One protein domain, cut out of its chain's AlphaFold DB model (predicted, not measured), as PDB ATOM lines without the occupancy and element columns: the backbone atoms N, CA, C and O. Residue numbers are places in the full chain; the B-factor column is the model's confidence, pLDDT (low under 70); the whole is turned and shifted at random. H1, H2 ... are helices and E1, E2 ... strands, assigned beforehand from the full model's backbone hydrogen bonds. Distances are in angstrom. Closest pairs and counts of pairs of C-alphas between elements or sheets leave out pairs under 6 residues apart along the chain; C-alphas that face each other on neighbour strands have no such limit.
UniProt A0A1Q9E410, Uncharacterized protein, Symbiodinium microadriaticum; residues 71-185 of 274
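AT A GLANCE: This is residues 71 to 185 of the 274 residues of an uncharacterized protein of Symbiodinium microadriaticum (UniProt A0A1Q9E410). A small two-stranded hairpin, E3 and E4, packs through E4 on one side of the long helix H4, and a helical hairpin, H1 and H2, packs on the other side of H4, which crosses both helices at a steep tilt. A second strand hairpin, E1 and E2, reaches away from this body with its tip, residues 135 to 140, standing free; the long link before it, residues 113 to 132, makes a wide loop. The printed part has 115 residues, with four named helices and four named strands in the order H1, H2, E1, E2, H3, H4, E3, E4; the class is mixed, and both two-stranded sheets, E1 - E2 and E3 - E4, are antiparallel. The whole is compact, with a radius of gyration of the C-alphas of 14.6 A and spans of 42 by 36 by 28 A.

IN THESE COORDINATES: Look first at E3, residues 174 to 177, and E4, residues 180 to 183, which ends with C-alpha 183 at (33.711, 44.040, 2.781). Find C-alpha 150 at (43.921, 37.183, -2.795); from there H4, residues 150 to 164, runs 20.4 A from first to last C-alpha. H1, residues 87 to 98, begins with C-alpha 87 at (43.526, 24.545, -5.558) and is 17.1 A long; H2, residues 103 to 112, is 14.2 A long. E1 is residues 133 to 136, E2 residues 139 to 142, and the short H3 residues 144 to 148.

HOW THE PARTS SIT: In the hairpin of E3 and E4, N 175 and O 182 are 3.2 A apart, within hydrogen-bond range. The closest C-alphas of H4 and E4, those of Pro 150 and Val 180, are 6.5 A apart. With residues 150 to 155 alone, H4 touches H1 at a steep tilt of 63 degrees, the same way; the closest C-alphas, of Ala 92 and Thr 152, are 5.1 A apart. H4 touches H2 at a steep tilt of 47 degrees, opposite ways, closest at the C-alphas of Val 107 and Leu 156, 6.2 A. H1 and H2 form a helical hairpin and touch at a shallow tilt of 16 degrees, with the C-alphas of Ala 88 and Val 110 closest at 4.9 A. The helix packing is mostly crossed, but only just: 1 of the 3 touching pairs is at a shallow tilt. H3 is close to H4 but not clearly touching, with the C-alphas of Thr 146 and Cys 153 closest at 6.7 A. In the hairpin of E1 and E2, find N 134 and O 141 at 2.8 A. In H1, H2, H3 and H4, every O i to N i+4 pair is within hydrogen-bond range.

THE WHOLE: The C-alphas farthest apart, those of Asp 71 and Gly 137, are 42.5 A apart. The printed part has no cut; H2 to E1 is a long link of 20 residues. Residues 165 to 170 also stand free. The mean pLDDT of the printed part is 75.8; look for values under 70 at residues 125, 135, 137 and 139 and at residues 165 to 185, which include E3 and E4.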
ATOM      1  N   ASP A  71      27.578  36.895 -19.305       81.56
ATOM      2  CA  ASP A  71      28.998  37.031 -19.035       81.56
ATOM      3  C   ASP A  71      29.256  38.448 -18.536       81.56
ATOM      4  O   ASP A  71      28.745  39.429 -19.082       81.56
ATOM      5  N   VAL A  72      30.024  38.547 -17.460       85.00
ATOM      6  CA  VAL A  72      30.405  39.821 -16.860       85.00
ATOM      7  C   VAL A  72      31.920  39.951 -16.888       85.00
ATOM      8  O   VAL A  72      32.621  38.937 -16.806       85.00
ATOM      9  N   PRO A  73      32.447  41.176 -17.025       86.06
ATOM     10  CA  PRO A  73      33.875  41.395 -16.898       86.06
ATOM     11  C   PRO A  73      34.319  41.036 -15.479       86.06
ATOM     12  O   PRO A  73      33.678  41.401 -14.492       86.06
ATOM     13  N   TYR A  74      35.428  40.318 -15.385       87.38
ATOM     14  CA  TYR A  74      36.086  40.041 -14.122       87.38
ATOM     15  C   TYR A  74      37.028  41.189 -13.752       87.38
ATOM     16  O   TYR A  74      37.570  41.858 -14.638       87.38
ATOM     17  N   PRO A  75      37.246  41.430 -12.448       86.94
ATOM     18  CA  PRO A  75      38.272  42.363 -12.004       86.94
ATOM     19  C   PRO A  75      39.670  41.900 -12.452       86.94
ATOM     20  O   PRO A  75      39.877  40.718 -12.744       86.94
ATOM     21  N   PRO A  76      40.657  42.811 -12.499       86.88
ATOM     22  CA  PRO A  76      42.032  42.433 -12.791       86.88
ATOM     23  C   PRO A  76      42.588  41.479 -11.724       86.88
ATOM     24  O   PRO A  76      42.180  41.495 -10.562       86.88
ATOM     25  N   MET A  77      43.559  40.663 -12.126       86.50
ATOM     26  CA  MET A  77      44.287  39.779 -11.219       86.50
ATOM     27  C   MET A  77      45.030  40.592 -10.138       86.50
ATOM     28  O   MET A  77      45.624  41.623 -10.472       86.50
ATOM     29  N   PRO A  78      45.031  40.146  -8.868       85.19
ATOM     30  CA  PRO A  78      45.772  40.806  -7.798       85.19
ATOM     31  C   PRO A  78      47.266  40.907  -8.093       85.19
ATOM     32  O   PRO A  78      47.849  40.022  -8.716       85.19
ATOM     33  N   ILE A  79      47.891  41.970  -7.587       77.25
ATOM     34  CA  ILE A  79      49.331  42.222  -7.756       77.25
ATOM     35  C   ILE A  79      50.157  41.146  -7.040       77.25
ATOM     36  O   ILE A  79      51.163  40.671  -7.563       77.25
ATOM     37  N   GLU A  80      49.720  40.752  -5.846       78.81
ATOM     38  CA  GLU A  80      50.370  39.721  -5.050       78.81
ATOM     39  C   GLU A  80      49.631  38.398  -5.240       78.81
ATOM     40  O   GLU A  80      48.473  38.256  -4.852       78.81
ATOM     41  N   CYS A  81      50.305  37.420  -5.842       75.19
ATOM     42  CA  CYS A  81      49.838  36.040  -5.898       75.19
ATOM     43  C   CYS A  81      50.749  35.154  -5.038       75.19
ATOM     44  O   CYS A  81      51.971  35.341  -5.048       75.19
ATOM     45  N   PRO A  82      50.194  34.177  -4.303       84.38
ATOM     46  CA  PRO A  82      51.002  33.231  -3.548       84.38
ATOM     47  C   PRO A  82      51.943  32.447  -4.472       84.38
ATOM     48  O   PRO A  82      51.554  32.068  -5.575       84.38
ATOM     49  N   VAL A  83      53.159  32.152  -4.001       84.44
ATOM     50  CA  VAL A  83      54.132  31.320  -4.741       84.44
ATOM     51  C   VAL A  83      53.610  29.889  -4.918       84.44
ATOM     52  O   VAL A  83      53.773  29.289  -5.975       84.44
ATOM     53  N   GLU A  84      52.932  29.364  -3.895       90.06
ATOM     54  CA  GLU A  84      52.306  28.039  -3.900       90.06
ATOM     55  C   GLU A  84      50.798  28.172  -3.635       90.06
ATOM     56  O   GLU A  84      50.336  28.019  -2.501       90.06
ATOM     57  N   PRO A  85      50.006  28.516  -4.665       91.25
ATOM     58  CA  PRO A  85      48.575  28.723  -4.507       91.25
ATOM     59  C   PRO A  85      47.845  27.401  -4.240       91.25
ATOM     60  O   PRO A  85      48.147  26.360  -4.842       91.25
ATOM     61  N   SER A  86      46.837  27.459  -3.364       92.38
ATOM     62  CA  SER A  86      45.897  26.359  -3.130       92.38
ATOM     63  C   SER A  86      45.096  26.031  -4.399       92.38
ATOM     64  O   SER A  86      45.133  26.768  -5.385       92.38
ATOM     65  N   LEU A  87      44.355  24.915  -4.404       94.06
ATOM     66  CA  LEU A  87      43.526  24.545  -5.558       94.06
ATOM     67  C   LEU A  87      42.477  25.626  -5.875       94.06
ATOM     68  O   LEU A  87      42.383  26.052  -7.024       94.06
ATOM     69  N   ALA A  88      41.758  26.093  -4.850       90.75
ATOM     70  CA  ALA A  88      40.782  27.173  -4.971       90.75
ATOM     71  C   ALA A  88      41.427  28.455  -5.511       90.75
ATOM     72  O   ALA A  88      40.911  29.061  -6.448       90.75
ATOM     73  N   GLU A  89      42.602  28.819  -4.989       94.00
ATOM     74  CA  GLU A  89      43.303  30.026  -5.421       94.00
ATOM     75  C   GLU A  89      43.773  29.937  -6.874       94.00
ATOM     76  O   GLU A  89      43.535  30.859  -7.652       94.00
ATOM     77  N   ARG A  90      44.354  28.803  -7.292       95.62
ATOM     78  CA  ARG A  90      44.708  28.574  -8.703       95.62
ATOM     79  C   ARG A  90      43.497  28.695  -9.612       95.62
ATOM     80  O   ARG A  90      43.608  29.240 -10.710       95.62
ATOM     81  N   ARG A  91      42.346  28.180  -9.172       95.44
ATOM     82  CA  ARG A  91      41.129  28.251  -9.974       95.44
ATOM     83  C   ARG A  91      40.614  29.682 -10.085       95.44
ATOM     84  O   ARG A  91      40.268  30.103 -11.185       95.44
ATOM     85  N   ALA A  92      40.657  30.447  -8.997       93.69
ATOM     86  CA  ALA A  92      40.320  31.865  -9.016       93.69
ATOM     87  C   ALA A  92      41.254  32.659  -9.945       93.69
ATOM     88  O   ALA A  92      40.778  33.447 -10.757       93.69
ATOM     89  N   MET A  93      42.566  32.404  -9.891       94.56
ATOM     90  CA  MET A  93      43.544  33.021 -10.797       94.56
ATOM     91  C   MET A  93      43.244  32.712 -12.272       94.56
ATOM     92  O   MET A  93      43.315  33.615 -13.103       94.56
ATOM     93  N   SER A  94      42.868  31.466 -12.592       95.38
ATOM     94  CA  SER A  94      42.453  31.071 -13.948       95.38
ATOM     95  C   SER A  94      41.270  31.908 -14.425       95.38
ATOM     96  O   SER A  94      41.375  32.551 -15.466       95.38
ATOM     97  N   HIS A  95      40.196  31.982 -13.631       94.69
ATOM     98  CA  HIS A  95      39.021  32.793 -13.963       94.69
ATOM     99  C   HIS A  95      39.399  34.259 -14.187       94.69
ATOM    100  O   HIS A  95      39.107  34.808 -15.242       94.69
ATOM    101  N   LEU A  96      40.133  34.889 -13.264       92.00
ATOM    102  CA  LEU A  96      40.546  36.293 -13.421       92.00
ATOM    103  C   LEU A  96      41.417  36.523 -14.671       92.00
ATOM    104  O   LEU A  96      41.337  37.586 -15.292       92.00
ATOM    105  N   SER A  97      42.213  35.532 -15.084       93.88
ATOM    106  CA  SER A  97      43.026  35.615 -16.305       93.88
ATOM    107  C   SER A  97      42.199  35.595 -17.600       93.88
ATOM    108  O   SER A  97      42.618  36.190 -18.595       93.88
ATOM    109  N   GLU A  98      41.006  34.991 -17.572       91.81
ATOM    110  CA  GLU A  98      40.055  34.951 -18.694       91.81
ATOM    111  C   GLU A  98      39.344  36.299 -18.909       91.81
ATOM    112  O   GLU A  98      38.760  36.528 -19.966       91.81
ATOM    113  N   ARG A  99      39.444  37.229 -17.943       88.81
ATOM    114  CA  ARG A  99      38.919  38.614 -17.955       88.81
ATOM    115  C   ARG A  99      37.401  38.772 -18.031       88.81
ATOM    116  O   ARG A  99      36.910  39.857 -17.726       88.81
ATOM    117  N   SER A 100      36.652  37.748 -18.413       89.62
ATOM    118  CA  SER A 100      35.190  37.773 -18.425       89.62
ATOM    119  C   SER A 100      34.601  36.371 -18.402       89.62
ATOM    120  O   SER A 100      35.196  35.445 -18.944       89.62
ATOM    121  N   GLY A 101      33.396  36.244 -17.857       88.50
ATOM    122  CA  GLY A 101      32.608  35.017 -17.924       88.50
ATOM    123  C   GLY A 101      31.440  35.032 -16.944       88.50
ATOM    124  O   GLY A 101      31.069  36.072 -16.390       88.50
ATOM    125  N   SER A 102      30.855  33.863 -16.701       87.69
ATOM    126  CA  SER A 102      29.820  33.711 -15.678       87.69
ATOM    127  C   SER A 102      30.428  33.783 -14.274       87.69
ATOM    128  O   SER A 102      30.865  32.778 -13.712       87.69
ATOM    129  N   LEU A 103      30.388  34.975 -13.669       86.56
ATOM    130  CA  LEU A 103      30.909  35.224 -12.317       86.56
ATOM    131  C   LEU A 103      30.292  34.312 -11.255       86.56
ATOM    132  O   LEU A 103      30.970  33.894 -10.322       86.56
ATOM    133  N   TRP A 104      29.022  33.949 -11.423       85.44
ATOM    134  CA  TRP A 104      28.363  32.999 -10.535       85.44
ATOM    135  C   TRP A 104      28.959  31.592 -10.644       85.44
ATOM    136  O   TRP A 104      29.196  30.943  -9.630       85.44
ATOM    137  N   ASN A 105      29.254  31.119 -11.856       85.31
ATOM    138  CA  ASN A 105      29.890  29.813 -12.046       85.31
ATOM    139  C   ASN A 105      31.328  29.824 -11.523       85.31
ATOM    140  O   ASN A 105      31.726  28.900 -10.817       85.31
ATOM    141  N   ALA A 106      32.070  30.895 -11.811       90.00
ATOM    142  CA  ALA A 106      33.440  31.063 -11.350       90.00
ATOM    143  C   ALA A 106      33.537  31.037  -9.818       90.00
ATOM    144  O   ALA A 106      34.333  30.283  -9.260       90.00
ATOM    145  N   VAL A 107      32.691  31.808  -9.124       89.12
ATOM    146  CA  VAL A 107      32.661  31.832  -7.654       89.12
ATOM    147  C   VAL A 107      32.355  30.455  -7.078       89.12
ATOM    148  O   VAL A 107      33.038  30.013  -6.158       89.12
ATOM    149  N   ARG A 108      31.360  29.753  -7.621       85.69
ATOM    150  CA  ARG A 108      30.956  28.439  -7.108       85.69
ATOM    151  C   ARG A 108      32.030  27.391  -7.246       85.69
ATOM    152  O   ARG A 108      32.291  26.648  -6.305       85.69
ATOM    153  N   GLU A 109      32.671  27.361  -8.402       87.00
ATOM    154  CA  GLU A 109      33.762  26.437  -8.644       87.00
ATOM    155  C   GLU A 109      34.948  26.703  -7.711       87.00
ATOM    156  O   GLU A 109      35.565  25.771  -7.206       87.00
ATOM    157  N   VAL A 110      35.247  27.971  -7.426       90.69
ATOM    158  CA  VAL A 110      36.282  28.321  -6.448       90.69
ATOM    159  C   VAL A 110      35.865  27.904  -5.036       90.69
ATOM    160  O   VAL A 110      36.661  27.294  -4.324       90.69
ATOM    161  N   VAL A 111      34.621  28.183  -4.632       87.56
ATOM    162  CA  VAL A 111      34.100  27.859  -3.293       87.56
ATOM    163  C   VAL A 111      34.043  26.353  -3.045       87.56
ATOM    164  O   VAL A 111      34.385  25.913  -1.948       87.56
ATOM    165  N   SER A 112      33.687  25.544  -4.045       82.62
ATOM    166  CA  SER A 112      33.666  24.081  -3.906       82.62
ATOM    167  C   SER A 112      35.059  23.478  -3.683       82.62
ATOM    168  O   SER A 112      35.177  22.379  -3.142       82.62
ATOM    169  N   MET A 113      36.121  24.209  -4.039       87.56
ATOM    170  CA  MET A 113      37.517  23.818  -3.830       87.56
ATOM    171  C   MET A 113      38.113  24.353  -2.515       87.56
ATOM    172  O   MET A 113      39.271  24.051  -2.201       87.56
ATOM    173  N   ILE A 114      37.365  25.153  -1.747       86.12
ATOM    174  CA  ILE A 114      37.810  25.672  -0.450       86.12
ATOM    175  C   ILE A 114      37.804  24.551   0.591       86.12
ATOM    176  O   ILE A 114      36.848  23.792   0.739       86.12
ATOM    177  N   GLN A 115      38.880  24.481   1.371       84.38
ATOM    178  CA  GLN A 115      38.986  23.558   2.496       84.38
ATOM    179  C   GLN A 115      38.353  24.187   3.741       84.38
ATOM    180  O   GLN A 115      39.003  24.927   4.480       84.38
ATOM    181  N   PHE A 116      37.070  23.904   3.961       81.31
ATOM    182  CA  PHE A 116      36.368  24.324   5.170       81.31
ATOM    183  C   PHE A 116      36.845  23.524   6.392       81.31
ATOM    184  O   PHE A 116      37.093  22.321   6.304       81.31
ATOM    185  N   ALA A 117      36.945  24.186   7.545       78.38
ATOM    186  CA  ALA A 117      37.353  23.570   8.806       78.38
ATOM    187  C   ALA A 117      36.190  23.560   9.810       78.38
ATOM    188  O   ALA A 117      35.374  24.481   9.768       78.38
ATOM    189  N   PRO A 118      36.094  22.572  10.719       76.50
ATOM    190  CA  PRO A 118      35.075  22.574  11.764       76.50
ATOM    191  C   PRO A 118      35.082  23.888  12.551       76.50
ATOM    192  O   PRO A 118      36.147  24.408  12.895       76.50
ATOM    193  N   ASP A 119      33.899  24.431  12.826       78.44
ATOM    194  CA  ASP A 119      33.773  25.636  13.639       78.44
ATOM    195  C   ASP A 119      34.246  25.355  15.072       78.44
ATOM    196  O   ASP A 119      33.799  24.415  15.725       78.44
ATOM    197  N   THR A 120      35.174  26.171  15.570       77.44
ATOM    198  CA  THR A 120      35.783  25.982  16.892       77.44
ATOM    199  C   THR A 120      34.936  26.550  18.033       77.44
ATOM    200  O   THR A 120      35.350  26.487  19.193       77.44
ATOM    201  N   ARG A 121      33.793  27.182  17.742       78.50
ATOM    202  CA  ARG A 121      32.936  27.792  18.766       78.50
ATOM    203  C   ARG A 121      32.134  26.717  19.518       78.50
ATOM    204  O   ARG A 121      31.576  25.830  18.884       78.50
ATOM    205  N   PRO A 122      31.985  26.831  20.853       70.00
ATOM    206  CA  PRO A 122      31.441  25.768  21.713       70.00
ATOM    207  C   PRO A 122      29.985  25.358  21.433       70.00
ATOM    208  O   PRO A 122      29.541  24.331  21.936       70.00
ATOM    209  N   TYR A 123      29.250  26.126  20.626       78.88
ATOM    210  CA  TYR A 123      27.863  25.843  20.237       78.88
ATOM    211  C   TYR A 123      27.651  25.848  18.722       78.88
ATOM    212  O   TYR A 123      26.520  25.730  18.259       78.88
ATOM    213  N   ALA A 124      28.720  26.013  17.941       72.00
ATOM    214  CA  ALA A 124      28.603  25.978  16.500       72.00
ATOM    215  C   ALA A 124      28.630  24.527  16.022       72.00
ATOM    216  O   ALA A 124      29.520  23.752  16.364       72.00
ATOM    217  N   GLN A 125      27.636  24.167  15.220       63.62
ATOM    218  CA  GLN A 125      27.602  22.908  14.493       63.62
ATOM    219  C   GLN A 125      27.777  23.256  13.019       63.62
ATOM    220  O   GLN A 125      26.873  23.816  12.406       63.62
ATOM    221  N   GLY A 126      28.964  23.008  12.469       74.81
ATOM    222  CA  GLY A 126      29.235  23.299  11.067       74.81
ATOM    223  C   GLY A 126      30.712  23.444  10.740       74.81
ATOM    224  O   GLY A 126      31.587  23.244  11.584       74.81
ATOM    225  N   TYR A 127      30.968  23.808   9.488       76.38
ATOM    226  CA  TYR A 127      32.297  24.106   8.980       76.38
ATOM    227  C   TYR A 127      32.354  25.562   8.531       76.38
ATOM    228  O   TYR A 127      31.385  26.102   8.003       76.38
ATOM    229  N   THR A 128      33.501  26.199   8.732       80.44
ATOM    230  CA  THR A 128      33.731  27.602   8.406       80.44
ATOM    231  C   THR A 128      35.035  27.772   7.642       80.44
ATOM    232  O   THR A 128      35.990  27.005   7.786       80.44
ATOM    233  N   PHE A 129      35.066  28.809   6.818       82.25
ATOM    234  CA  PHE A 129      36.269  29.326   6.191       82.25
ATOM    235  C   PHE A 129      36.165  30.849   6.214       82.25
ATOM    236  O   PHE A 129      35.209  31.413   5.689       82.25
ATOM    237  N   VAL A 130      37.100  31.516   6.894       81.50
ATOM    238  CA  VAL A 130      36.970  32.944   7.215       81.50
ATOM    239  C   VAL A 130      37.900  33.775   6.344       81.50
ATOM    240  O   VAL A 130      39.118  33.773   6.537       81.50
ATOM    241  N   LEU A 131      37.311  34.539   5.430       80.12
ATOM    242  CA  LEU A 131      37.972  35.583   4.655       80.12
ATOM    243  C   LEU A 131      37.509  36.950   5.163       80.12
ATOM    244  O   LEU A 131      36.320  37.163   5.371       80.12
ATOM    245  N   GLY A 132      38.441  37.875   5.353       79.94
ATOM    246  CA  GLY A 132      38.156  39.277   5.606       79.94
ATOM    247  C   GLY A 132      39.110  39.916   6.605       79.94
ATOM    248  O   GLY A 132      40.045  39.293   7.126       79.94
ATOM    249  N   ALA A 133      38.835  41.187   6.878       74.88
ATOM    250  CA  ALA A 133      39.395  41.882   8.018       74.88
ATOM    251  C   ALA A 133      38.696  41.435   9.310       74.88
ATOM    252  O   ALA A 133      37.520  41.075   9.318       74.88
ATOM    253  N   TYR A 134      39.421  41.470  10.422       74.12
ATOM    254  CA  TYR A 134      38.867  41.262  11.750       74.12
ATOM    255  C   TYR A 134      39.355  42.353  12.697       74.12
ATOM    256  O   TYR A 134      40.481  42.841  12.583       74.12
ATOM    257  N   SER A 135      38.508  42.691  13.667       66.25
ATOM    258  CA  SER A 135      38.850  43.554  14.792       66.25
ATOM    259  C   SER A 135      38.642  42.798  16.103       66.25
ATOM    260  O   SER A 135      37.524  42.362  16.386       66.25
ATOM    261  N   LYS A 136      39.684  42.639  16.923       74.50
ATOM    262  CA  LYS A 136      39.556  42.060  18.272       74.50
ATOM    263  C   LYS A 136      40.347  42.887  19.279       74.50
ATOM    264  O   LYS A 136      41.570  42.926  19.217       74.50
ATOM    265  N   GLY A 137      39.642  43.537  20.208       69.38
ATOM    266  CA  GLY A 137      40.263  44.319  21.285       69.38
ATOM    267  C   GLY A 137      41.121  45.488  20.790       69.38
ATOM    268  O   GLY A 137      42.219  45.686  21.291       69.38
ATOM    269  N   GLY A 138      40.665  46.214  19.763       70.06
ATOM    270  CA  GLY A 138      41.417  47.324  19.156       70.06
ATOM    271  C   GLY A 138      42.509  46.902  18.162       70.06
ATOM    272  O   GLY A 138      43.069  47.757  17.485       70.06
ATOM    273  N   LEU A 139      42.786  45.602  18.016       65.19
ATOM    274  CA  LEU A 139      43.652  45.083  16.957       65.19
ATOM    275  C   LEU A 139      42.834  44.880  15.686       65.19
ATOM    276  O   LEU A 139      41.882  44.102  15.705       65.19
ATOM    277  N   VAL A 140      43.233  45.539  14.598       73.44
ATOM    278  CA  VAL A 140      42.688  45.332  13.251       73.44
ATOM    279  C   VAL A 140      43.698  44.530  12.440       73.44
ATOM    280  O   VAL A 140      44.890  44.840  12.434       73.44
ATOM    281  N   GLY A 141      43.241  43.481  11.767       74.38
ATOM    282  CA  GLY A 141      44.095  42.641  10.937       74.38
ATOM    283  C   GLY A 141      43.316  41.932   9.840       74.38
ATOM    284  O   GLY A 141      42.094  41.996   9.791       74.38
ATOM    285  N   LEU A 142      44.037  41.240   8.961       75.00
ATOM    286  CA  LEU A 142      43.452  40.350   7.959       75.00
ATOM    287  C   LEU A 142      43.551  38.908   8.431       75.00
ATOM    288  O   LEU A 142      44.568  38.514   9.016       75.00
ATOM    289  N   SER A 143      42.529  38.109   8.132       79.44
ATOM    290  CA  SER A 143      42.608  36.672   8.365       79.44
ATOM    291  C   SER A 143      43.792  36.075   7.590       79.44
ATOM    292  O   SER A 143      44.180  36.545   6.514       79.44
ATOM    293  N   LYS A 144      44.389  35.008   8.133       83.19
ATOM    294  CA  LYS A 144      45.469  34.283   7.446       83.19
ATOM    295  C   LYS A 144      45.010  33.781   6.072       83.19
ATOM    296  O   LYS A 144      45.782  33.822   5.120       83.19
ATOM    297  N   ALA A 145      43.756  33.338   5.975       81.19
ATOM    298  CA  ALA A 145      43.182  32.842   4.734       81.19
ATOM    299  C   ALA A 145      43.063  33.948   3.676       81.19
ATOM    300  O   ALA A 145      43.371  33.673   2.522       81.19
ATOM    301  N   THR A 146      42.736  35.189   4.059       81.75
ATOM    302  CA  THR A 146      42.690  36.337   3.132       81.75
ATOM    303  C   THR A 146      44.036  36.626   2.494       81.75
ATOM    304  O   THR A 146      44.103  36.814   1.286       81.75
ATOM    305  N   LYS A 147      45.122  36.590   3.274       82.75
ATOM    306  CA  LYS A 147      46.478  36.772   2.725       82.75
ATOM    307  C   LYS A 147      46.894  35.631   1.795       82.75
ATOM    308  O   LYS A 147      47.677  35.842   0.882       82.75
ATOM    309  N   ALA A 148      46.401  34.421   2.052       86.19
ATOM    310  CA  ALA A 148      46.723  33.239   1.260       86.19
ATOM    311  C   ALA A 148      45.840  33.073   0.010       86.19
ATOM    312  O   ALA A 148      46.176  32.250  -0.835       86.19
ATOM    313  N   HIS A 149      44.726  33.809  -0.095       87.88
ATOM    314  CA  HIS A 149      43.751  33.662  -1.179       87.88
ATOM    315  C   HIS A 149      43.315  35.009  -1.800       87.88
ATOM    316  O   HIS A 149      42.114  35.311  -1.832       87.88
ATOM    317  N   PRO A 150      44.251  35.870  -2.240       88.25
ATOM    318  CA  PRO A 150      43.921  37.183  -2.795       88.25
ATOM    319  C   PRO A 150      43.039  37.116  -4.056       88.25
ATOM    320  O   PRO A 150      42.102  37.912  -4.178       88.25
ATOM    321  N   ALA A 151      43.268  36.173  -4.974       90.44
ATOM    322  CA  ALA A 151      42.459  36.013  -6.187       90.44
ATOM    323  C   ALA A 151      41.053  35.505  -5.853       90.44
ATOM    324  O   ALA A 151      40.066  36.032  -6.370       90.44
ATOM    325  N   THR A 152      40.946  34.548  -4.928       90.19
ATOM    326  CA  THR A 152      39.648  34.074  -4.423       90.19
ATOM    327  C   THR A 152      38.851  35.214  -3.793       90.19
ATOM    328  O   THR A 152      37.680  35.397  -4.121       90.19
ATOM    329  N   CYS A 153      39.482  36.023  -2.930       88.12
ATOM    330  CA  CYS A 153      38.834  37.193  -2.327       88.12
ATOM    331  C   CYS A 153      38.363  38.174  -3.402       88.12
ATOM    332  O   CYS A 153      37.233  38.644  -3.352       88.12
ATOM    333  N   THR A 154      39.204  38.446  -4.396       88.19
ATOM    334  CA  THR A 154      38.900  39.374  -5.493       88.19
ATOM    335  C   THR A 154      37.670  38.938  -6.287       88.19
ATOM    336  O   THR A 154      36.772  39.746  -6.528       88.19
ATOM    337  N   LEU A 155      37.579  37.652  -6.625       89.25
ATOM    338  CA  LEU A 155      36.430  37.093  -7.333       89.25
ATOM    339  C   LEU A 155      35.148  37.132  -6.480       89.25
ATOM    340  O   LEU A 155      34.090  37.532  -6.968       89.25
ATOM    341  N   LEU A 156      35.241  36.763  -5.198       87.69
ATOM    342  CA  LEU A 156      34.109  36.813  -4.266       87.69
ATOM    343  C   LEU A 156      33.605  38.244  -4.059       87.69
ATOM    344  O   LEU A 156      32.399  38.483  -4.099       87.69
ATOM    345  N   ASN A 157      34.512  39.206  -3.907       85.31
ATOM    346  CA  ASN A 157      34.145  40.612  -3.797       85.31
ATOM    347  C   ASN A 157      33.463  41.116  -5.062       85.31
ATOM    348  O   ASN A 157      32.477  41.831  -4.950       85.31
ATOM    349  N   ALA A 158      33.930  40.732  -6.256       85.31
ATOM    350  CA  ALA A 158      33.259  41.112  -7.498       85.31
ATOM    351  C   ALA A 158      31.802  40.626  -7.530       85.31
ATOM    352  O   ALA A 158      30.912  41.362  -7.953       85.31
ATOM    353  N   ALA A 159      31.539  39.413  -7.035       84.81
ATOM    354  CA  ALA A 159      30.176  38.904  -6.924       84.81
ATOM    355  C   ALA A 159      29.343  39.707  -5.915       84.81
ATOM    356  O   ALA A 159      28.205  40.060  -6.220       84.81
ATOM    357  N   VAL A 160      29.921  40.049  -4.757       82.06
ATOM    358  CA  VAL A 160      29.268  40.911  -3.757       82.06
ATOM    359  C   VAL A 160      28.972  42.295  -4.334       82.06
ATOM    360  O   VAL A 160      27.848  42.760  -4.196       82.06
ATOM    361  N   HIS A 161      29.928  42.934  -5.014       77.69
ATOM    362  CA  HIS A 161      29.750  44.246  -5.643       77.69
ATOM    363  C   HIS A 161      28.625  44.232  -6.670       77.69
ATOM    364  O   HIS A 161      27.752  45.086  -6.633       77.69
ATOM    365  N   MET A 162      28.585  43.224  -7.537       77.56
ATOM    366  CA  MET A 162      27.553  43.131  -8.565       77.56
ATOM    367  C   MET A 162      26.143  42.913  -7.987       77.56
ATOM    368  O   MET A 162      25.158  43.326  -8.601       77.56
ATOM    369  N   ILE A 163      26.032  42.267  -6.821       73.69
ATOM    370  CA  ILE A 163      24.770  42.178  -6.074       73.69
ATOM    371  C   ILE A 163      24.475  43.528  -5.405       73.69
ATOM    372  O   ILE A 163      23.394  44.079  -5.588       73.69
ATOM    373  N   ALA A 164      25.435  44.091  -4.672       70.38
ATOM    374  CA  ALA A 164      25.275  45.313  -3.890       70.38
ATOM    375  C   ALA A 164      24.962  46.551  -4.746       70.38
ATOM    376  O   ALA A 164      24.091  47.331  -4.378       70.38
ATOM    377  N   GLU A 165      25.597  46.715  -5.909       61.47
ATOM    378  CA  GLU A 165      25.305  47.804  -6.854       61.47
ATOM    379  C   GLU A 165      23.861  47.761  -7.370       61.47
ATOM    380  O   GLU A 165      23.304  48.795  -7.736       61.47
ATOM    381  N   ARG A 166      23.230  46.579  -7.361       56.34
ATOM    382  CA  ARG A 166      21.810  46.410  -7.698       56.34
ATOM    383  C   ARG A 166      20.868  46.682  -6.519       56.34
ATOM    384  O   ARG A 166      19.668  46.805  -6.744       56.34
ATOM    385  N   HIS A 167      21.382  46.820  -5.295       49.94
ATOM    386  CA  HIS A 167      20.617  47.154  -4.091       49.94
ATOM    387  C   HIS A 167      21.002  48.556  -3.582       49.94
ATOM    388  O   HIS A 167      21.846  48.709  -2.702       49.94
ATOM    389  N   HIS A 168      20.342  49.597  -4.103       43.28
ATOM    390  CA  HIS A 168      20.611  51.020  -3.821       43.28
ATOM    391  C   HIS A 168      20.390  51.499  -2.359       43.28
ATOM    392  O   HIS A 168      20.374  52.702  -2.113       43.28
ATOM    393  N   GLY A 169      20.216  50.600  -1.382       39.00
ATOM    394  CA  GLY A 169      19.883  50.934   0.013       39.00
ATOM    395  C   GLY A 169      20.971  50.648   1.052       39.00
ATOM    396  O   GLY A 169      20.849  51.094   2.192       39.00
ATOM    397  N   TYR A 170      22.041  49.932   0.693       41.22
ATOM    398  CA  TYR A 170      23.076  49.517   1.645       41.22
ATOM    399  C   TYR A 170      24.413  50.183   1.307       41.22
ATOM    400  O   TYR A 170      25.047  49.866   0.302       41.22
ATOM    401  N   ASN A 171      24.856  51.116   2.155       37.16
ATOM    402  CA  ASN A 171      26.198  51.694   2.063       37.16
ATOM    403  C   ASN A 171      27.226  50.658   2.532       37.16
ATOM    404  O   ASN A 171      27.508  50.537   3.725       37.16
ATOM    405  N   TRP A 172      27.779  49.897   1.592       39.31
ATOM    406  CA  TRP A 172      28.905  49.009   1.854       39.31
ATOM    407  C   TRP A 172      30.200  49.829   1.878       39.31
ATOM    408  O   TRP A 172      30.637  50.355   0.854       39.31
ATOM    409  N   HIS A 173      30.823  49.954   3.052       38.91
ATOM    410  CA  HIS A 173      32.161  50.532   3.171       38.91
ATOM    411  C   HIS A 173      33.205  49.435   2.968       38.91
ATOM    412  O   HIS A 173      33.289  48.489   3.746       38.91
ATOM    413  N   TYR A 174      34.016  49.561   1.920       43.16
ATOM    414  CA  TYR A 174      35.124  48.650   1.654       43.16
ATOM    415  C   TYR A 174      36.409  49.249   2.209       43.16
ATOM    416  O   TYR A 174      36.735  50.403   1.932       43.16
ATOM    417  N   HIS A 175      37.152  48.458   2.978       40.28
ATOM    418  CA  HIS A 175      38.523  48.803   3.326       40.28
ATOM    419  C   HIS A 175      39.456  48.094   2.349       40.28
ATOM    420  O   HIS A 175      39.517  46.861   2.310       40.28
ATOM    421  N   GLU A 176      40.166  48.884   1.551       39.03
ATOM    422  CA  GLU A 176      41.302  48.407   0.777       39.03
ATOM    423  C   GLU A 176      42.502  48.293   1.718       39.03
ATOM    424  O   GLU A 176      42.963  49.282   2.292       39.03
ATOM    425  N   VAL A 177      43.001  47.074   1.900       44.91
ATOM    426  CA  VAL A 177      44.268  46.837   2.594       44.91
ATOM    427  C   VAL A 177      45.163  46.077   1.627       44.91
ATOM    428  O   VAL A 177      44.894  44.921   1.312       44.91
ATOM    429  N   ASN A 178      46.224  46.733   1.149       37.06
ATOM    430  CA  ASN A 178      47.215  46.170   0.221       37.06
ATOM    431  C   ASN A 178      46.614  45.626  -1.095       37.06
ATOM    432  O   ASN A 178      46.969  44.535  -1.532       37.06
ATOM    433  N   GLY A 179      45.674  46.348  -1.716       37.19
ATOM    434  CA  GLY A 179      45.058  45.936  -2.986       37.19
ATOM    435  C   GLY A 179      44.044  44.788  -2.875       37.19
ATOM    436  O   GLY A 179      43.515  44.339  -3.890       37.19
ATOM    437  N   VAL A 180      43.743  44.320  -1.657       40.47
ATOM    438  CA  VAL A 180      42.642  43.392  -1.380       40.47
ATOM    439  C   VAL A 180      41.488  44.192  -0.788       40.47
ATOM    440  O   VAL A 180      41.580  44.722   0.322       40.47
ATOM    441  N   PHE A 181      40.385  44.277  -1.527       42.69
ATOM    442  CA  PHE A 181      39.133  44.798  -0.990       42.69
ATOM    443  C   PHE A 181      38.602  43.798   0.039       42.69
ATOM    444  O   PHE A 181      38.603  42.591  -0.186       42.69
ATOM    445  N   THR A 182      38.177  44.262   1.204       42.56
ATOM    446  CA  THR A 182      37.418  43.425   2.139       42.56
ATOM    447  C   THR A 182      36.140  44.167   2.489       42.56
ATOM    448  O   THR A 182      36.186  45.362   2.791       42.56
ATOM    449  N   ALA A 183      34.997  43.485   2.376       39.31
ATOM    450  CA  ALA A 183      33.711  44.040   2.781       39.31
ATOM    451  C   ALA A 183      33.789  44.418   4.270       39.31
ATOM    452  O   ALA A 183      33.992  43.559   5.132       39.31
ATOM    453  N   GLY A 184      33.727  45.719   4.545       33.69
ATOM    454  CA  GLY A 184      33.724  46.286   5.884       33.69
ATOM    455  C   GLY A 184      32.325  46.276   6.495       33.69
ATOM    456  O   GLY A 184      31.318  46.084   5.818       33.69
ATOM    457  N   GLN A 185      32.298  46.442   7.814       30.45
ATOM    458  CA  GLN A 185      31.121  46.349   8.678       30.45
ATOM    459  C   GLN A 185      29.944  47.222   8.213       30.45
ATOM    460  O   GLN A 185      30.118  48.386   7.855       30.45
TER     461      GLN A 185